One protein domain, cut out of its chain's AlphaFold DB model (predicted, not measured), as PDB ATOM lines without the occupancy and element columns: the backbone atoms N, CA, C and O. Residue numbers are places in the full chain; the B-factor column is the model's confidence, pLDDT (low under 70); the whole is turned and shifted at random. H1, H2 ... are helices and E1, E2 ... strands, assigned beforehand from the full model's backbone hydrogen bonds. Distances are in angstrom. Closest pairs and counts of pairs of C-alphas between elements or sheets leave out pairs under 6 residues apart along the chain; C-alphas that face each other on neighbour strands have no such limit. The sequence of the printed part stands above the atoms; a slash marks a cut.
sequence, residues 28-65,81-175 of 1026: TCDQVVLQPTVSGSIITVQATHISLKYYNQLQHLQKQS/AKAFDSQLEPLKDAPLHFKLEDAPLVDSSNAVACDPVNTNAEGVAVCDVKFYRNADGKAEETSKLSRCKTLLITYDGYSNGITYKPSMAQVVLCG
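AT A GLANCE: This is residues 28 to 65 and 81 to 175 of the 1026 residues of an uncharacterized protein of uncultured archaeon (UniProt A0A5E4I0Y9). Two strongly twisted sheets make a long sandwich: a six-stranded sheet, curled like part of a barrel, faces a branched sheet of E1, E2, E3 and E6, the strands of the two crossing at 35 degrees. From one end an arm sticks out, residues 57 to 65, of which 57 to 61 belong to H1. The printed part has 133 residues with two named helices and ten named strands, in the order E1 E2 H1 H2 E3 E4 E5 E6 E7 E8 E9 E10, and is mostly strand. The larger sheet runs E8, E7, E5, E4, E9, E10, antiparallel throughout. The whole is loose, with a radius of gyration of the C-alphas of 17.8 A and spans of 67 by 28 by 23 A.

HOW THE PARTS SIT: Start in the larger sheet at E4, residues 95 to 100, the antiparallel neighbour of E9, residues 149 to 155; N 97 and O 154 are 2.9 A apart. E9 forms a hairpin with the edge strand E10, residues 167 to 173, where N 151 and O 171 are 2.7 A apart. E5, residues 103 to 106, forms a hairpin with E4, with N 103 and O 100 at 2.9 A. Its residues 105 to 106 pair with E7, residues 131 to 133; N 106 and O 131 are 3.0 A apart. E7 forms a hairpin with the edge strand E8, residues 139 to 141, with N 140 and O 132 at 2.9 A. In the branched sheet look at E2, residues 42 to 50: on one side lies its hairpin partner E1, residues 31 to 39, with N 37 and O 44 at 2.7 A. On the other side lie E3, residues 88 to 90, with N 49 and O 89 at 2.9 A, and E6, residues 124 to 128, with N 43 and O 127 at 2.8 A. The facing parts of the sheets are 9.9 A apart, centre to centre. The closest C-alphas of E1 and E10, Val 32 and Ser 167, are 5.9 A apart. E6 runs on into E7 at 78 degrees. H1, residues 53 to 61, and H2, residues 81 to 85, are on neither sheet; in both, every O i to N i+4 pair is within hydrogen-bond range.

IN THESE COORDINATES: Find C-alpha 31 at (-38.992, -6.674, -37.580); from there E1 runs 26.2 A to C-alpha 39. E2 returns over 26.0 A, and H1 measures 12.6 A. E9 and E10 each span 19.7 A, E10 ending at C-alpha 173, (-43.450, -28.967, -24.184).

THE WHOLE: The farthest C-alphas, Ser 65 and Asp 136, are 67.9 A apart. Residues 66 to 80 are not printed, a gap of 26.2 A between C-alphas 65 and 81. The links E5 to E6 and E9 to E10 are long. Confidence is under 70 at residues 28, 54 to 65 and 81 to 86.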
ATOM      1  N   THR A  28     -34.623   1.449 -38.124       63.41
ATOM      2  CA  THR A  28     -34.721   1.014 -39.523       63.41
ATOM      3  C   THR A  28     -34.578  -0.496 -39.726       63.41
ATOM      4  O   THR A  28     -34.563  -0.936 -40.873       63.41
ATOM      5  N   CYS A  29     -34.416  -1.287 -38.664       77.94
ATOM      6  CA  CYS A  29     -34.266  -2.735 -38.777       77.94
ATOM      7  C   CYS A  29     -35.625  -3.378 -39.034       77.94
ATOM      8  O   CYS A  29     -36.588  -3.127 -38.309       77.94
ATOM      9  N   ASP A  30     -35.683  -4.251 -40.031       89.50
ATOM     10  CA  ASP A  30     -36.892  -5.006 -40.319       89.50
ATOM     11  C   ASP A  30     -37.237  -5.917 -39.127       89.50
ATOM     12  O   ASP A  30     -36.365  -6.547 -38.509       89.50
ATOM     13  N   GLN A  31     -38.518  -5.935 -38.748       91.94
ATOM     14  CA  GLN A  31     -38.992  -6.674 -37.580       91.94
ATOM     15  C   GLN A  31     -39.228  -8.134 -37.960       91.94
ATOM     16  O   GLN A  31     -39.999  -8.403 -38.876       91.94
ATOM     17  N   VAL A  32     -38.627  -9.066 -37.219       95.06
ATOM     18  CA  VAL A  32     -38.806 -10.508 -37.440       95.06
ATOM     19  C   VAL A  32     -39.861 -11.076 -36.499       95.06
ATOM     20  O   VAL A  32     -39.844 -10.835 -35.288       95.06
ATOM     21  N   VAL A  33     -40.777 -11.860 -37.056       95.56
ATOM     22  CA  VAL A  33     -41.836 -12.575 -36.347       95.56
ATOM     23  C   VAL A  33     -41.586 -14.071 -36.502       95.56
ATOM     24  O   VAL A  33     -41.437 -14.575 -37.610       95.56
ATOM     25  N   LEU A  34     -41.538 -14.780 -35.375       97.25
ATOM     26  CA  LEU A  34     -41.387 -16.232 -35.323       97.25
ATOM     27  C   LEU A  34     -42.735 -16.862 -34.958       97.25
ATOM     28  O   LEU A  34     -43.305 -16.546 -33.912       97.25
ATOM     29  N   GLN A  35     -43.242 -17.759 -35.801       97.06
ATOM     30  CA  GLN A  35     -44.524 -18.443 -35.624       97.06
ATOM     31  C   GLN A  35     -44.300 -19.957 -35.495       97.06
ATOM     32  O   GLN A  35     -44.257 -20.670 -36.502       97.06
ATOM     33  N   PRO A  36     -44.101 -20.473 -34.269       97.44
ATOM     34  CA  PRO A  36     -43.912 -21.897 -34.056       97.44
ATOM     35  C   PRO A  36     -45.236 -22.667 -34.156       97.44
ATOM     36  O   PRO A  36     -46.248 -22.280 -33.578       97.44
ATOM     37  N   THR A  37     -45.195 -23.812 -34.826       95.94
ATOM     38  CA  THR A  37     -46.270 -24.800 -34.927       95.94
ATOM     39  C   THR A  37     -45.745 -26.146 -34.433       95.94
ATOM     40  O   THR A  37     -44.654 -26.571 -34.810       95.94
ATOM     41  N   VAL A  38     -46.515 -26.824 -33.579       94.75
ATOM     42  CA  VAL A  38     -46.100 -28.079 -32.931       94.75
ATOM     43  C   VAL A  38     -46.901 -29.251 -33.485       94.75
ATOM     44  O   VAL A  38     -48.124 -29.276 -33.347       94.75
ATOM     45  N   SER A  39     -46.213 -30.250 -34.037       93.94
ATOM     46  CA  SER A  39     -46.796 -31.508 -34.510       93.94
ATOM     47  C   SER A  39     -46.027 -32.696 -33.922       93.94
ATOM     48  O   SER A  39     -44.987 -33.113 -34.431       93.94
ATOM     49  N   GLY A  40     -46.512 -33.229 -32.796       92.75
ATOM     50  CA  GLY A  40     -45.805 -34.274 -32.048       92.75
ATOM     51  C   GLY A  40     -44.472 -33.768 -31.485       92.75
ATOM     52  O   GLY A  40     -44.457 -32.772 -30.763       92.75
ATOM     53  N   SER A  41     -43.369 -34.449 -31.816       95.12
ATOM     54  CA  SER A  41     -42.004 -34.010 -31.492       95.12
ATOM     55  C   SER A  41     -41.414 -33.051 -32.525       95.12
ATOM     56  O   SER A  41     -40.302 -32.579 -32.336       95.12
ATOM     57  N   ILE A  42     -42.113 -32.765 -33.625       97.12
ATOM     58  CA  ILE A  42     -41.606 -31.882 -34.673       97.12
ATOM     59  C   ILE A  42     -42.143 -30.476 -34.428       97.12
ATOM     60  O   ILE A  42     -43.353 -30.263 -34.298       97.12
ATOM     61  N   ILE A  43     -41.233 -29.510 -34.377       97.19
ATOM     62  CA  ILE A  43     -41.547 -28.091 -34.271       97.19
ATOM     63  C   ILE A  43     -41.125 -27.420 -35.559       97.19
ATOM     64  O   ILE A  43     -39.952 -27.414 -35.929       97.19
ATOM     65  N   THR A  44     -42.114 -26.834 -36.216       97.94
ATOM     66  CA  THR A  44     -41.941 -26.065 -37.437       97.94
ATOM     67  C   THR A  44     -42.071 -24.596 -37.080       97.94
ATOM     68  O   THR A  44     -43.089 -24.190 -36.529       97.94
ATOM     69  N   VAL A  45     -41.058 -23.788 -37.364       97.94
ATOM     70  CA  VAL A  45     -41.065 -22.348 -37.093       97.94
ATOM     71  C   VAL A  45     -41.057 -21.614 -38.415       97.94
ATOM     72  O   VAL A  45     -40.107 -21.749 -39.181       97.94
ATOM     73  N   GLN A  46     -42.100 -20.831 -38.671       98.00
ATOM     74  CA  GLN A  46     -42.115 -19.895 -39.786       98.00
ATOM     75  C   GLN A  46     -41.558 -18.552 -39.303       98.00
ATOM     76  O   GLN A  46     -42.133 -17.916 -38.418       98.00
ATOM     77  N   ALA A  47     -40.417 -18.148 -39.848       97.44
ATOM     78  CA  ALA A  47     -39.807 -16.848 -39.636       97.44
ATOM     79  C   ALA A  47     -40.156 -15.939 -40.817       97.44
ATOM     80  O   ALA A  47     -39.785 -16.198 -41.963       97.44
ATOM     81  N   THR A  48     -40.861 -14.855 -40.531       96.81
ATOM     82  CA  THR A  48     -41.172 -13.802 -41.500       96.81
ATOM     83  C   THR A  48     -40.608 -12.487 -41.006       96.81
ATOM     84  O   THR A  48     -40.412 -12.292 -39.804       96.81
ATOM     85  N   HIS A  49     -40.322 -11.572 -41.922       94.94
ATOM     86  CA  HIS A  49     -39.933 -10.217 -41.568       94.94
ATOM     87  C   HIS A  49     -40.858  -9.203 -42.225       94.94
ATOM     88  O   HIS A  49     -41.376  -9.429 -43.316       94.94
ATOM     89  N   ILE A  50     -41.081  -8.095 -41.526       91.12
ATOM     90  CA  ILE A  50     -41.841  -6.952 -42.024       91.12
ATOM     91  C   ILE A  50     -40.835  -5.866 -42.365       91.12
ATOM     92  O   ILE A  50     -40.144  -5.368 -41.466       91.12
ATOM     93  N   SER A  51     -40.776  -5.474 -43.641       83.19
ATOM     94  CA  SER A  51     -39.899  -4.376 -44.027       83.19
ATOM     95  C   SER A  51     -40.448  -3.031 -43.554       83.19
ATOM     96  O   SER A  51     -41.463  -2.534 -44.048       83.19
ATOM     97  N   LEU A  52     -39.757  -2.393 -42.607       77.31
ATOM     98  CA  LEU A  52     -40.177  -1.090 -42.074       77.31
ATOM     99  C   LEU A  52     -39.880   0.065 -43.042       77.31
ATOM    100  O   LEU A  52     -40.380   1.179 -42.859       77.31
ATOM    101  N   LYS A  53     -39.135  -0.195 -44.127       72.44
ATOM    102  CA  LYS A  53     -38.869   0.784 -45.194       72.44
ATOM    103  C   LYS A  53     -40.159   1.359 -45.781       72.44
ATOM    104  O   LYS A  53     -40.206   2.552 -46.077       72.44
ATOM    105  N   TYR A  54     -41.215   0.552 -45.885       63.56
ATOM    106  CA  TYR A  54     -42.509   1.003 -46.394       63.56
ATOM    107  C   TYR A  54     -43.190   2.022 -45.466       63.56
ATOM    108  O   TYR A  54     -43.723   3.030 -45.929       63.56
ATOM    109  N   TYR A  55     -43.115   1.826 -44.146       66.00
ATOM    110  CA  TYR A  55     -43.677   2.777 -43.181       66.00
ATOM    111  C   TYR A  55     -42.966   4.125 -43.224       66.00
ATOM    112  O   TYR A  55     -43.618   5.169 -43.178       66.00
ATOM    113  N   ASN A  56     -41.645   4.111 -43.402       64.75
ATOM    114  CA  ASN A  56     -40.883   5.338 -43.603       64.75
ATOM    115  C   ASN A  56     -41.280   6.035 -44.917       64.75
ATOM    116  O   ASN A  56     -41.448   7.253 -44.934       64.75
ATOM    117  N   GLN A  57     -41.539   5.287 -45.995       62.94
ATOM    118  CA  GLN A  57     -42.066   5.853 -47.245       62.94
ATOM    119  C   GLN A  57     -43.467   6.465 -47.073       62.94
ATOM    120  O   GLN A  57     -43.707   7.570 -47.561       62.94
ATOM    121  N   LEU A  58     -44.373   5.820 -46.330       60.25
ATOM    122  CA  LEU A  58     -45.695   6.381 -46.019       60.25
ATOM    123  C   LEU A  58     -45.604   7.661 -45.178       60.25
ATOM    124  O   LEU A  58     -46.337   8.614 -45.440       60.25
ATOM    125  N   GLN A  59     -44.689   7.728 -44.208       61.38
ATOM    126  CA  GLN A  59     -44.457   8.956 -43.438       61.38
ATOM    127  C   GLN A  59     -43.898  10.093 -44.306       61.38
ATOM    128  O   GLN A  59     -44.223  11.260 -44.076       61.38
ATOM    129  N   HIS A  60     -43.095   9.768 -45.324       60.22
ATOM    130  CA  HIS A  60     -42.649  10.747 -46.314       60.22
ATOM    131  C   HIS A  60     -43.790  11.219 -47.222       60.22
ATOM    132  O   HIS A  60     -43.877  12.415 -47.481       60.22
ATOM    133  N   LEU A  61     -44.712  10.335 -47.617       57.47
ATOM    134  CA  LEU A  61     -45.925  10.711 -48.357       57.47
ATOM    135  C   LEU A  61     -46.899  11.552 -47.510       57.47
ATOM    136  O   LEU A  61     -47.609  12.402 -48.040       57.47
ATOM    137  N   GLN A  62     -46.908  11.379 -46.185       56.06
ATOM    138  CA  GLN A  62     -47.724  12.188 -45.271       56.06
ATOM    139  C   GLN A  62     -47.211  13.626 -45.091       56.06
ATOM    140  O   GLN A  62     -47.950  14.501 -44.633       56.06
ATOM    141  N   LYS A  63     -45.974  13.935 -45.476       57.25
ATOM    142  CA  LYS A  63     -45.497  15.318 -45.494       57.25
ATOM    143  C   LYS A  63     -45.748  15.917 -46.884       57.25
ATOM    144  O   LYS A  63     -44.954  15.718 -47.790       57.25
ATOM    145  N   GLN A  64     -46.804  16.735 -47.004       51.44
ATOM    146  CA  GLN A  64     -46.682  18.189 -47.280       51.44
ATOM    147  C   GLN A  64     -47.777  18.846 -48.164       51.44
ATOM    148  O   GLN A  64     -47.845  20.072 -48.144       51.44
ATOM    149  N   SER A  65     -48.699  18.143 -48.840       52.34
ATOM    150  CA  SER A  65     -49.752  18.836 -49.638       52.34
ATOM    151  C   SER A  65     -51.180  18.294 -49.545       52.34
ATOM    152  O   SER A  65     -52.120  19.068 -49.715       52.34
ATOM    153  N   ALA A  81     -55.162  -4.776 -44.109       58.75
ATOM    154  CA  ALA A  81     -54.844  -6.171 -43.792       58.75
ATOM    155  C   ALA A  81     -54.085  -6.863 -44.935       58.75
ATOM    156  O   ALA A  81     -53.031  -7.442 -44.698       58.75
ATOM    157  N   LYS A  82     -54.541  -6.711 -46.190       62.38
ATOM    158  CA  LYS A  82     -53.824  -7.239 -47.362       62.38
ATOM    159  C   LYS A  82     -52.450  -6.607 -47.540       62.38
ATOM    160  O   LYS A  82     -51.535  -7.314 -47.935       62.38
ATOM    161  N   ALA A  83     -52.290  -5.315 -47.249       60.88
ATOM    162  CA  ALA A  83     -50.992  -4.652 -47.307       60.88
ATOM    163  C   ALA A  83     -50.036  -5.207 -46.242       60.88
ATOM    164  O   ALA A  83     -48.883  -5.473 -46.560       60.88
ATOM    165  N   PHE A  84     -50.516  -5.454 -45.019       64.81
ATOM    166  CA  PHE A  84     -49.732  -6.115 -43.974       64.81
ATOM    167  C   PHE A  84     -49.359  -7.553 -44.352       64.81
ATOM    168  O   PHE A  84     -48.187  -7.909 -44.263       64.81
ATOM    169  N   ASP A  85     -50.317  -8.354 -44.824       64.19
ATOM    170  CA  ASP A  85     -50.074  -9.749 -45.209       64.19
ATOM    171  C   ASP A  85     -49.147  -9.846 -46.433       64.19
ATOM    172  O   ASP A  85     -48.273 -10.705 -46.479       64.19
ATOM    173  N   SER A  86     -49.263  -8.920 -47.393       61.41
ATOM    174  CA  SER A  86     -48.366  -8.838 -48.556       61.41
ATOM    175  C   SER A  86     -46.939  -8.392 -48.222       61.41
ATOM    176  O   SER A  86     -46.066  -8.481 -49.076       61.41
ATOM    177  N   GLN A  87     -46.710  -7.881 -47.009       75.75
ATOM    178  CA  GLN A  87     -45.413  -7.363 -46.560       75.75
ATOM    179  C   GLN A  87     -44.668  -8.322 -45.633       75.75
ATOM    180  O   GLN A  87     -43.568  -7.996 -45.186       75.75
ATOM    181  N   LEU A  88     -45.252  -9.485 -45.334       88.31
ATOM    182  CA  LEU A  88     -44.561 -10.558 -44.637       88.31
ATOM    183  C   LEU A  88     -43.733 -11.343 -45.648       88.31
ATOM    184  O   LEU A  88     -44.224 -12.257 -46.307       88.31
ATOM    185  N   GLU A  89     -42.460 -10.984 -45.759       93.56
ATOM    186  CA  GLU A  89     -41.523 -11.737 -46.580       93.56
ATOM    187  C   GLU A  89     -40.910 -12.882 -45.756       93.56
ATOM    188  O   GLU A  89     -40.507 -12.674 -44.599       93.56
ATOM    189  N   PRO A  90     -40.824 -14.103 -46.317       96.38
ATOM    190  CA  PRO A  90     -40.170 -15.217 -45.649       96.38
ATOM    191  C   PRO A  90     -38.703 -14.875 -45.384       96.38
ATOM    192  O   PRO A  90     -37.975 -14.425 -46.269       96.38
ATOM    193  N   LEU A  91     -38.258 -15.073 -44.146       96.56
ATOM    194  CA  LEU A  91     -36.878 -14.810 -43.765       96.56
ATOM    195  C   LEU A  91     -36.036 -16.047 -44.087       96.56
ATOM    196  O   LEU A  91     -35.986 -16.981 -43.290       96.56
ATOM    197  N   LYS A  92     -35.409 -16.065 -45.265       97.06
ATOM    198  CA  LYS A  92     -34.598 -17.185 -45.770       97.06
ATOM    199  C   LYS A  92     -33.224 -17.284 -45.083       97.06
ATOM    200  O   LYS A  92     -32.630 -16.256 -44.760       97.06
ATOM    201  N   ASP A  93     -32.719 -18.512 -44.919       96.88
ATOM    202  CA  ASP A  93     -31.389 -18.871 -44.392       96.88
ATOM    203  C   ASP A  93     -31.071 -18.256 -43.011       96.88
ATOM    204  O   ASP A  93     -29.911 -18.083 -42.638       96.88
ATOM    205  N   ALA A  94     -32.101 -17.921 -42.232       97.44
ATOM    206  CA  ALA A  94     -31.957 -17.368 -40.895       97.44
ATOM    207  C   ALA A  94     -31.648 -18.475 -39.879       97.44
ATOM    208  O   ALA A  94     -32.444 -19.412 -39.757       97.44
ATOM    209  N   PRO A  95     -30.540 -18.373 -39.123       98.00
ATOM    210  CA  PRO A  95     -30.207 -19.333 -38.080       98.00
ATOM    211  C   PRO A  95     -31.147 -19.162 -36.883       98.00
ATOM    212  O   PRO A  95     -31.166 -18.117 -36.229       98.00
ATOM    213  N   LEU A  96     -31.938 -20.193 -36.594       98.25
ATOM    214  CA  LEU A  96     -32.781 -20.270 -35.405       98.25
ATOM    215  C   LEU A  96     -32.164 -21.227 -34.384       98.25
ATOM    216  O   LEU A  96     -31.747 -22.334 -34.727       98.25
ATOM    217  N   HIS A  97     -32.162 -20.822 -33.120       97.94
ATOM    218  CA  HIS A  97     -31.615 -21.597 -32.010       97.94
ATOM    219  C   HIS A  97     -32.750 -22.109 -31.121       97.94
ATOM    220  O   HIS A  97     -33.634 -21.342 -30.736       97.94
ATOM    221  N   PHE A  98     -32.726 -23.396 -30.777       98.12
ATOM    222  CA  PHE A  98     -33.774 -24.049 -29.991       98.12
ATOM    223  C   PHE A  98     -33.200 -24.571 -28.664       98.12
ATOM    224  O   PHE A  98     -32.298 -25.406 -28.656       98.12
ATOM    225  N   LYS A  99     -33.733 -24.110 -27.524       97.44
ATOM    226  CA  LYS A  99     -33.273 -24.503 -26.173       97.44
ATOM    227  C   LYS A  99     -34.444 -24.826 -25.253       97.44
ATOM    228  O   LYS A  99     -35.431 -24.101 -25.239       97.44
ATOM    229  N   LEU A 100     -34.345 -25.885 -24.452       97.62
ATOM    230  CA  LEU A 100     -35.399 -26.322 -23.528       97.62
ATOM    231  C   LEU A 100     -35.018 -26.000 -22.075       97.62
ATOM    232  O   LEU A 100     -34.224 -26.731 -21.496       97.62
ATOM    233  N   GLU A 101     -35.583 -24.947 -21.465       94.06
ATOM    234  CA  GLU A 101     -35.151 -24.451 -20.133       94.06
ATOM    235  C   GLU A 101     -33.610 -24.365 -20.018       94.06
ATOM    236  O   GLU A 101     -33.016 -24.954 -19.120       94.06
ATOM    237  N   ASP A 102     -32.963 -23.711 -20.987       94.62
ATOM    238  CA  ASP A 102     -31.498 -23.584 -21.133       94.62
ATOM    239  C   ASP A 102     -30.730 -24.868 -21.503       94.62
ATOM    240  O   ASP A 102     -29.556 -24.794 -21.875       94.62
ATOM    241  N   ALA A 103     -31.374 -26.038 -21.489       97.31
ATOM    242  CA  ALA A 103     -30.757 -27.271 -21.961       97.31
ATOM    243  C   ALA A 103     -30.708 -27.317 -23.500       97.31
ATOM    244  O   ALA A 103     -31.726 -27.053 -24.154       97.31
ATOM    245  N   PRO A 104     -29.564 -27.699 -24.101       97.56
ATOM    246  CA  PRO A 104     -29.500 -27.928 -25.534       97.56
ATOM    247  C   PRO A 104     -30.358 -29.140 -25.898       97.56
ATOM    248  O   PRO A 104     -30.375 -30.160 -25.193       97.56
ATOM    249  N   LEU A 105     -31.060 -29.029 -27.020       97.88
ATOM    250  CA  LEU A 105     -31.668 -30.187 -27.652       97.88
ATOM    251  C   LEU A 105     -30.562 -31.068 -28.229       97.88
ATOM    252  O   LEU A 105     -29.525 -30.579 -28.677       97.88
ATOM    253  N   VAL A 106     -30.757 -32.377 -28.164       98.19
ATOM    254  CA  VAL A 106     -29.782 -33.351 -28.654       98.19
ATOM    255  C   VAL A 106     -30.482 -34.421 -29.477       98.19
ATOM    256  O   VAL A 106     -31.700 -34.568 -29.417       98.19
ATOM    257  N   ASP A 107     -29.721 -35.164 -30.265       97.44
ATOM    258  CA  ASP A 107     -30.202 -36.387 -30.898       97.44
ATOM    259  C   ASP A 107     -30.021 -37.608 -29.970       97.44
ATOM    260  O   ASP A 107     -29.573 -37.503 -28.823       97.44
ATOM    261  N   SER A 108     -30.361 -38.800 -30.467       96.56
ATOM    262  CA  SER A 108     -30.181 -40.055 -29.725       96.56
ATOM    263  C   SER A 108     -28.712 -40.401 -29.439       96.56
ATOM    264  O   SER A 108     -28.444 -41.235 -28.574       96.56
ATOM    265  N   SER A 109     -27.759 -39.767 -30.131       97.50
ATOM    266  CA  SER A 109     -26.315 -39.906 -29.914       97.50
ATOM    267  C   SER A 109     -25.748 -38.878 -28.921       97.50
ATOM    268  O   SER A 109     -24.549 -38.894 -28.643       97.50
ATOM    269  N   ASN A 110     -26.604 -38.027 -28.336       97.44
ATOM    270  CA  ASN A 110     -26.251 -36.907 -27.455       97.44
ATOM    271  C   ASN A 110     -25.473 -35.769 -28.157       97.44
ATOM    272  O   ASN A 110     -24.906 -34.898 -27.482       97.44
ATOM    273  N   ALA A 111     -25.453 -35.747 -29.492       97.75
ATOM    274  CA  ALA A 111     -24.950 -34.618 -30.267       97.75
ATOM    275  C   ALA A 111     -25.988 -33.490 -30.262       97.75
ATOM    276  O   ALA A 111     -27.186 -33.759 -30.227       97.75
ATOM    277  N   VAL A 112     -25.542 -32.230 -30.257       97.50
ATOM    278  CA  VAL A 112     -26.455 -31.076 -30.243       97.50
ATOM    279  C   VAL A 112     -27.297 -31.085 -31.517       97.50
ATOM    280  O   VAL A 112     -26.760 -31.090 -32.623       97.50
ATOM    281  N   ALA A 113     -28.613 -31.098 -31.338       95.75
ATOM    282  CA  ALA A 113     -29.600 -31.013 -32.396       95.75
ATOM    283  C   ALA A 113     -30.254 -29.630 -32.343       95.75
ATOM    284  O   ALA A 113     -30.448 -29.060 -31.273       95.75
ATOM    285  N   CYS A 114     -30.622 -29.102 -33.504       96.69
ATOM    286  CA  CYS A 114     -31.350 -27.845 -33.634       96.69
ATOM    287  C   CYS A 114     -30.663 -26.565 -33.113       96.69
ATOM    288  O   CYS A 114     -31.339 -25.646 -32.646       96.69
ATOM    289  N   ASP A 115     -29.337 -26.477 -33.199       96.44
ATOM    290  CA  ASP A 115     -28.598 -25.283 -32.780       96.44
ATOM    291  C   ASP A 115     -27.357 -25.063 -33.676       96.44
ATOM    292  O   ASP A 115     -26.323 -25.695 -33.439       96.44
ATOM    293  N   PRO A 116     -27.434 -24.210 -34.724       97.62
ATOM    294  CA  PRO A 116     -28.634 -23.579 -35.294       97.62
ATOM    295  C   PRO A 116     -29.358 -24.461 -36.333       97.62
ATOM    296  O   PRO A 116     -28.762 -25.338 -36.960       97.62
ATOM    297  N   VAL A 117     -30.641 -24.178 -36.578       97.69
ATOM    298  CA  VAL A 117     -31.382 -24.629 -37.772       97.69
ATOM    299  C   VAL A 117     -31.641 -23.430 -38.666       97.69
ATOM    300  O   VAL A 117     -32.289 -22.477 -38.239       97.69
ATOM    301  N   ASN A 118     -31.184 -23.490 -39.912       98.00
ATOM    302  CA  ASN A 118     -31.459 -22.432 -40.877       98.00
ATOM    303  C   ASN A 118     -32.868 -22.585 -41.457       98.00
ATOM    304  O   ASN A 118     -33.309 -23.696 -41.765       98.00
ATOM    305  N   THR A 119     -33.566 -21.468 -41.626       98.12
ATOM    306  CA  THR A 119     -34.831 -21.433 -42.362       98.12
ATOM    307  C   THR A 119     -34.607 -21.690 -43.853       98.12
ATOM    308  O   THR A 119     -33.600 -21.286 -44.432       98.12
ATOM    309  N   ASN A 120     -35.554 -22.366 -44.498       97.62
ATOM    310  CA  ASN A 120     -35.528 -22.623 -45.937       97.62
ATOM    311  C   ASN A 120     -35.975 -21.389 -46.761       97.62
ATOM    312  O   ASN A 120     -36.132 -20.288 -46.230       97.62
ATOM    313  N   ALA A 121     -36.187 -21.562 -48.072       97.00
ATOM    314  CA  ALA A 121     -36.629 -20.489 -48.971       97.00
ATOM    315  C   ALA A 121     -37.995 -19.890 -48.589       97.00
ATOM    316  O   ALA A 121     -38.222 -18.701 -48.794       97.00
ATOM    317  N   GLU A 122     -38.876 -20.690 -47.988       97.25
ATOM    318  CA  GLU A 122     -40.185 -20.272 -47.484       97.25
ATOM    319  C   GLU A 122     -40.124 -19.687 -46.059       97.25
ATOM    320  O   GLU A 122     -41.161 -19.398 -45.459       97.25
ATOM    321  N   GLY A 123     -38.923 -19.500 -45.498       97.31
ATOM    322  CA  GLY A 123     -38.734 -18.977 -44.145       97.31
ATOM    323  C   GLY A 123     -39.071 -19.995 -43.055       97.31
ATOM    324  O   GLY A 123     -39.340 -19.617 -41.921       97.31
ATOM    325  N   VAL A 124     -39.083 -21.288 -43.373       98.12
ATOM    326  CA  VAL A 124     -39.472 -22.362 -42.455       98.12
ATOM    327  C   VAL A 124     -38.242 -23.109 -41.944       98.12
ATOM    328  O   VAL A 124     -37.440 -23.612 -42.727       98.12
ATOM    329  N   ALA A 125     -38.111 -23.227 -40.624       98.06
ATOM    330  CA  ALA A 125     -37.147 -24.103 -39.961       98.06
ATOM    331  C   ALA A 125     -37.881 -25.261 -39.279       98.06
ATOM    332  O   ALA A 125     -38.917 -25.056 -38.643       98.06
ATOM    333  N   VAL A 126     -37.344 -26.475 -39.384       98.12
ATOM    334  CA  VAL A 126     -37.931 -27.678 -38.776       98.12
ATOM    335  C   VAL A 126     -36.935 -28.280 -37.795       98.12
ATOM    336  O   VAL A 126     -35.803 -28.580 -38.165       98.12
ATOM    337  N   CYS A 127     -37.364 -28.477 -36.553       98.12
ATOM    338  CA  CYS A 127     -36.579 -29.096 -35.493       98.12
ATOM    339  C   CYS A 127     -37.328 -30.295 -34.893       98.12
ATOM    340  O   CYS A 127     -38.496 -30.174 -34.523       98.12
ATOM    341  N   ASP A 128     -36.659 -31.444 -34.762       97.62
ATOM    342  CA  ASP A 128     -37.197 -32.625 -34.075       97.62
ATOM    343  C   ASP A 128     -36.753 -32.632 -32.603       97.62
ATOM    344  O   ASP A 128     -35.622 -32.983 -32.271       97.62
ATOM    345  N   VAL A 129     -37.651 -32.243 -31.698       97.12
ATOM    346  CA  VAL A 129     -37.406 -32.111 -30.255       97.12
ATOM    347  C   VAL A 129     -37.587 -33.433 -29.501       97.12
ATOM    348  O   VAL A 129     -38.240 -33.477 -28.460       97.12
ATOM    349  N   LYS A 130     -37.040 -34.544 -30.009       97.50
ATOM    350  CA  LYS A 130     -37.176 -35.865 -29.358       97.50
ATOM    351  C   LYS A 130     -36.340 -36.017 -28.100       97.50
ATOM    352  O   LYS A 130     -36.830 -36.615 -27.146       97.50
ATOM    353  N   PHE A 131     -35.113 -35.500 -28.087       98.00
ATOM    354  CA  PHE A 131     -34.215 -35.624 -26.943       98.00
ATOM    355  C   PHE A 131     -33.685 -34.259 -26.505       98.00
ATOM    356  O   PHE A 131     -33.501 -33.338 -27.300       98.00
ATOM    357  N   TYR A 132     -33.446 -34.128 -25.208       97.94
ATOM    358  CA  TYR A 132     -32.781 -32.978 -24.611       97.94
ATOM    359  C   TYR A 132     -31.663 -33.465 -23.695       97.94
ATOM    360  O   TYR A 132     -31.713 -34.584 -23.176       97.94
ATOM    361  N   ARG A 133     -30.633 -32.642 -23.503       97.94
ATOM    362  CA  ARG A 133     -29.565 -32.968 -22.561       97.94
ATOM    363  C   ARG A 133     -30.027 -32.639 -21.145       97.94
ATOM    364  O   ARG A 133     -30.262 -31.480 -20.820       97.94
ATOM    365  N   ASN A 134     -30.175 -33.647 -20.296       96.62
ATOM    366  CA  ASN A 134     -30.555 -33.425 -18.905       96.62
ATOM    367  C   ASN A 134     -29.385 -32.855 -18.074       96.62
ATOM    368  O   ASN A 134     -28.277 -32.660 -18.576       96.62
ATOM    369  N   ALA A 135     -29.627 -32.576 -16.789       95.88
ATOM    370  CA  ALA A 135     -28.615 -32.011 -15.891       95.88
ATOM    371  C   ALA A 135     -27.377 -32.917 -15.714       95.88
ATOM    372  O   ALA A 135     -26.286 -32.412 -15.466       95.88
ATOM    373  N   ASP A 136     -27.529 -34.232 -15.910       96.69
ATOM    374  CA  ASP A 136     -26.434 -35.212 -15.865       96.69
ATOM    375  C   ASP A 136     -25.640 -35.280 -17.185       96.69
ATOM    376  O   ASP A 136     -24.750 -36.119 -17.344       96.69
ATOM    377  N   GLY A 137     -25.978 -34.440 -18.166       96.75
ATOM    378  CA  GLY A 137     -25.333 -34.413 -19.475       96.75
ATOM    379  C   GLY A 137     -25.757 -35.547 -20.415       96.75
ATOM    380  O   GLY A 137     -25.134 -35.713 -21.467       96.75
ATOM    381  N   LYS A 138     -26.789 -36.329 -20.069       97.56
ATOM    382  CA  LYS A 138     -27.290 -37.454 -20.875       97.56
ATOM    383  C   LYS A 138     -28.482 -37.035 -21.734       97.56
ATOM    384  O   LYS A 138     -29.284 -36.199 -21.325       97.56
ATOM    385  N   ALA A 139     -28.605 -37.650 -22.909       98.06
ATOM    386  CA  ALA A 139     -29.782 -37.502 -23.755       98.06
ATOM    387  C   ALA A 139     -30.989 -38.186 -23.094       98.06
ATOM    388  O   ALA A 139     -30.948 -39.375 -22.774       98.06
ATOM    389  N   GLU A 140     -32.059 -37.429 -22.890       97.81
ATOM    390  CA  GLU A 140     -33.314 -37.893 -22.309       97.81
ATOM    391  C   GLU A 140     -34.466 -37.536 -23.249       97.81
ATOM    392  O   GLU A 140     -34.488 -36.453 -23.830       97.81
ATOM    393  N   GLU A 141     -35.417 -38.452 -23.428       97.81
ATOM    394  CA  GLU A 141     -36.569 -38.211 -24.299       97.81
ATOM    395  C   GLU A 141     -37.489 -37.128 -23.721       97.81
ATOM    396  O   GLU A 141     -37.840 -37.151 -22.539       97.81
ATOM    397  N   THR A 142     -37.967 -36.216 -24.565       96.56
ATOM    398  CA  THR A 142     -38.921 -35.172 -24.165       96.56
ATOM    399  C   THR A 142     -40.291 -35.735 -23.773       96.56
ATOM    400  O   THR A 142     -40.986 -35.145 -22.946       96.56
ATOM    401  N   SER A 143     -40.660 -36.924 -24.261       95.88
ATOM    402  CA  SER A 143     -41.853 -37.670 -23.823       95.88
ATOM    403  C   SER A 143     -41.814 -38.030 -22.330       95.88
ATOM    404  O   SER A 143     -42.864 -38.124 -21.691       95.88
ATOM    405  N   LYS A 144     -40.615 -38.170 -21.744       95.81
ATOM    406  CA  LYS A 144     -40.386 -38.554 -20.339       95.81
ATOM    407  C   LYS A 144     -40.291 -37.359 -19.387       95.81
ATOM    408  O   LYS A 144     -40.055 -37.549 -18.195       95.81
ATOM    409  N   LEU A 145     -40.522 -36.138 -19.877       95.38
ATOM    410  CA  LEU A 145     -40.486 -34.927 -19.062       95.38
ATOM    411  C   LEU A 145     -41.437 -35.021 -17.857       95.38
ATOM    412  O   LEU A 145     -42.662 -35.074 -18.000       95.38
ATOM    413  N   SER A 146     -40.855 -34.968 -16.655       92.94
ATOM    414  CA  SER A 146     -41.570 -35.017 -15.372       92.94
ATOM    415  C   SER A 146     -42.474 -33.806 -15.127       92.94
ATOM    416  O   SER A 146     -43.463 -33.913 -14.404       92.94
ATOM    417  N   ARG A 147     -42.183 -32.675 -15.774       93.06
ATOM    418  CA  ARG A 147     -43.001 -31.459 -15.802       93.06
ATOM    419  C   ARG A 147     -42.975 -30.851 -17.199       93.06
ATOM    420  O   ARG A 147     -42.032 -31.087 -17.948       93.06
ATOM    421  N   CYS A 148     -43.972 -30.037 -17.529       94.12
ATOM    422  CA  CYS A 148     -43.894 -29.211 -18.727       94.12
ATOM    423  C   CYS A 148     -42.697 -28.253 -18.633       94.12
ATOM    424  O   CYS A 148     -42.473 -27.657 -17.579       94.12
ATOM    425  N   LYS A 149     -41.951 -28.118 -19.727       95.88
ATOM    426  CA  LYS A 149     -40.796 -27.231 -19.874       95.88
ATOM    427  C   LYS A 149     -41.026 -26.272 -21.034       95.88
ATOM    428  O   LYS A 149     -41.692 -26.621 -22.009       95.88
ATOM    429  N   THR A 150     -40.463 -25.075 -20.950       96.50
ATOM    430  CA  THR A 150     -40.548 -24.091 -22.036       96.50
ATOM    431  C   THR A 150     -39.388 -24.277 -23.003       96.50
ATOM    432  O   THR A 150     -38.223 -24.172 -22.618       96.50
ATOM    433  N   LEU A 151     -39.711 -24.533 -24.264       97.69
ATOM    434  CA  LEU A 151     -38.792 -24.423 -25.379       97.69
ATOM    435  C   LEU A 151     -38.722 -22.964 -25.829       97.69
ATOM    436  O   LEU A 151     -39.724 -22.380 -26.242       97.69
ATOM    437  N   LEU A 152     -37.531 -22.393 -25.750       97.75
ATOM    438  CA  LEU A 152     -37.185 -21.077 -26.245       97.75
ATOM    439  C   LEU A 152     -36.600 -21.207 -27.655       97.75
ATOM    440  O   LEU A 152     -35.674 -21.984 -27.880       97.75
ATOM    441  N   ILE A 153     -37.148 -20.433 -28.585       98.25
ATOM    442  CA  ILE A 153     -36.699 -20.341 -29.971       98.25
ATOM    443  C   ILE A 153     -36.187 -18.919 -30.159       98.25
ATOM    444  O   ILE A 153     -36.965 -17.978 -29.989       98.25
ATOM    445  N   THR A 154     -34.909 -18.745 -30.478       98.06
ATOM    446  CA  THR A 154     -34.308 -17.419 -30.664       98.06
ATOM    447  C   THR A 154     -33.757 -17.242 -32.067       98.06
ATOM    448  O   THR A 154     -33.228 -18.170 -32.676       98.06
ATOM    449  N   TYR A 155     -33.894 -16.020 -32.562       98.19
ATOM    450  CA  TYR A 155     -33.229 -15.513 -33.746       98.19
ATOM    451  C   TYR A 155     -32.387 -14.308 -33.336       98.19
ATOM    452  O   TYR A 155     -32.926 -13.312 -32.842       98.19
ATOM    453  N   ASP A 156     -31.081 -14.384 -33.570       96.75
ATOM    454  CA  ASP A 156     -30.115 -13.411 -33.050       96.75
ATOM    455  C   ASP A 156     -30.066 -12.099 -33.855       96.75
ATOM    456  O   ASP A 156     -29.340 -11.174 -33.495       96.75
ATOM    457  N   GLY A 157     -30.869 -11.977 -34.919       95.94
ATOM    458  CA  GLY A 157     -30.976 -10.741 -35.698       95.94
ATOM    459  C   GLY A 157     -30.015 -10.647 -36.881       95.94
ATOM    460  O   GLY A 157     -29.791  -9.552 -37.382       95.94
ATOM    461  N   TYR A 158     -29.441 -11.751 -37.361       94.31
ATOM    462  CA  TYR A 158     -28.553 -11.727 -38.526       94.31
ATOM    463  C   TYR A 158     -28.879 -12.854 -39.508       94.31
ATOM    464  O   TYR A 158     -28.874 -14.025 -39.134       94.31
ATOM    465  N   SER A 159     -29.130 -12.499 -40.769       93.31
ATOM    466  CA  SER A 159     -29.303 -13.455 -41.866       93.31
ATOM    467  C   SER A 159     -28.722 -12.880 -43.155       93.31
ATOM    468  O   SER A 159     -28.962 -11.720 -43.485       93.31
ATOM    469  N   ASN A 160     -27.940 -13.681 -43.887       91.06
ATOM    470  CA  ASN A 160     -27.399 -13.331 -45.207       91.06
ATOM    471  C   ASN A 160     -26.674 -11.969 -45.289       91.06
ATOM    472  O   ASN A 160     -26.765 -11.272 -46.297       91.06
ATOM    473  N   GLY A 161     -25.956 -11.557 -44.238       91.44
ATOM    474  CA  GLY A 161     -25.269 -10.256 -44.230       91.44
ATOM    475  C   GLY A 161     -26.142  -9.069 -43.826       91.44
ATOM    476  O   GLY A 161     -25.627  -7.969 -43.634       91.44
ATOM    477  N   ILE A 162     -27.450  -9.274 -43.675       90.75
ATOM    478  CA  ILE A 162     -28.415  -8.245 -43.302       90.75
ATOM    479  C   ILE A 162     -28.710  -8.372 -41.807       90.75
ATOM    480  O   ILE A 162     -28.940  -9.462 -41.277       90.75
ATOM    481  N   THR A 163     -28.685  -7.233 -41.114       92.88
ATOM    482  CA  THR A 163     -29.062  -7.151 -39.700       92.88
ATOM    483  C   THR A 163     -30.556  -6.867 -39.588       92.88
ATOM    484  O   THR A 163     -31.077  -5.927 -40.185       92.88
ATOM    485  N   TYR A 164     -31.230  -7.688 -38.801       94.06
ATOM    486  CA  TYR A 164     -32.651  -7.660 -38.499       94.06
ATOM    487  C   TYR A 164     -32.847  -7.461 -36.998       94.06
ATOM    488  O   TYR A 164     -31.938  -7.696 -36.201       94.06
ATOM    489  N   LYS A 165     -34.056  -7.082 -36.572       93.62
ATOM    490  CA  LYS A 165     -34.359  -7.053 -35.139       93.62
ATOM    491  C   LYS A 165     -34.353  -8.490 -34.581       93.62
ATOM    492  O   LYS A 165     -35.071  -9.330 -35.133       93.62
ATOM    493  N   PRO A 166     -33.606  -8.781 -33.497       96.06
ATOM    494  CA  PRO A 166     -33.666 -10.079 -32.833       96.06
ATOM    495  C   PRO A 166     -35.099 -10.423 -32.422       96.06
ATOM    496  O   PRO A 166     -35.884  -9.538 -32.064       96.06
ATOM    497  N   SER A 167     -35.444 -11.705 -32.470       97.00
ATOM    498  CA  SER A 167     -36.797 -12.181 -32.183       97.00
ATOM    499  C   SER A 167     -36.763 -13.468 -31.372       97.00
ATOM    500  O   SER A 167     -35.807 -14.238 -31.441       97.00
ATOM    501  N   MET A 168     -37.807 -13.696 -30.581       97.50
ATOM    502  CA  MET A 168     -37.934 -14.896 -29.764       97.50
ATOM    503  C   MET A 168     -39.372 -15.401 -29.744       97.50
ATOM    504  O   MET A 168     -40.317 -14.616 -29.659       97.50
ATOM    505  N   ALA A 169     -39.527 -16.720 -29.769       96.88
ATOM    506  CA  ALA A 169     -40.790 -17.407 -29.543       96.88
ATOM    507  C   ALA A 169     -40.631 -18.441 -28.429       96.88
ATOM    508  O   ALA A 169     -39.529 -18.913 -28.142       96.88
ATOM    509  N   GLN A 170     -41.742 -18.795 -27.791       97.12
ATOM    510  CA  GLN A 170     -41.764 -19.803 -26.741       97.12
ATOM    511  C   GLN A 170     -42.862 -20.821 -27.016       97.12
ATOM    512  O   GLN A 170     -43.968 -20.465 -27.416       97.12
ATOM    513  N   VAL A 171     -42.550 -22.088 -26.770       95.12
ATOM    514  CA  VAL A 171     -43.473 -23.216 -26.890       95.12
ATOM    515  C   VAL A 171     -43.382 -24.040 -25.616       95.12
ATOM    516  O   VAL A 171     -42.291 -24.376 -25.173       95.12
ATOM    517  N   VAL A 172     -44.512 -24.406 -25.018       94.94
ATOM    518  CA  VAL A 172     -44.514 -25.293 -23.848       94.94
ATOM    519  C   VAL A 172     -44.553 -26.749 -24.317       94.94
ATOM    520  O   VAL A 172     -45.497 -27.160 -24.992       94.94
ATOM    521  N   LEU A 173     -43.538 -27.528 -23.943       94.19
ATOM    522  CA  LEU A 173     -43.450 -28.967 -24.184       94.19
ATOM    523  C   LEU A 173     -43.768 -29.727 -22.901       94.19
ATOM    524  O   LEU A 173     -43.200 -29.452 -21.849       94.19
ATOM    525  N   CYS A 174     -44.661 -30.704 -22.988       93.69
ATOM    526  CA  CYS A 174     -45.045 -31.550 -21.865       93.69
ATOM    527  C   CYS A 174     -44.766 -33.010 -22.215       93.69
ATOM    528  O   CYS A 174     -45.011 -33.425 -23.345       93.69
ATOM    529  N   GLY A 175     -44.271 -33.778 -21.243       93.38
ATOM    530  CA  GLY A 175     -44.141 -35.226 -21.392       93.38
ATOM    531  C   GLY A 175     -45.509 -35.904 -21.491       93.38
ATOM    532  O   GLY A 175     -46.516 -35.345 -21.052       93.38
TER     533      GLY A 175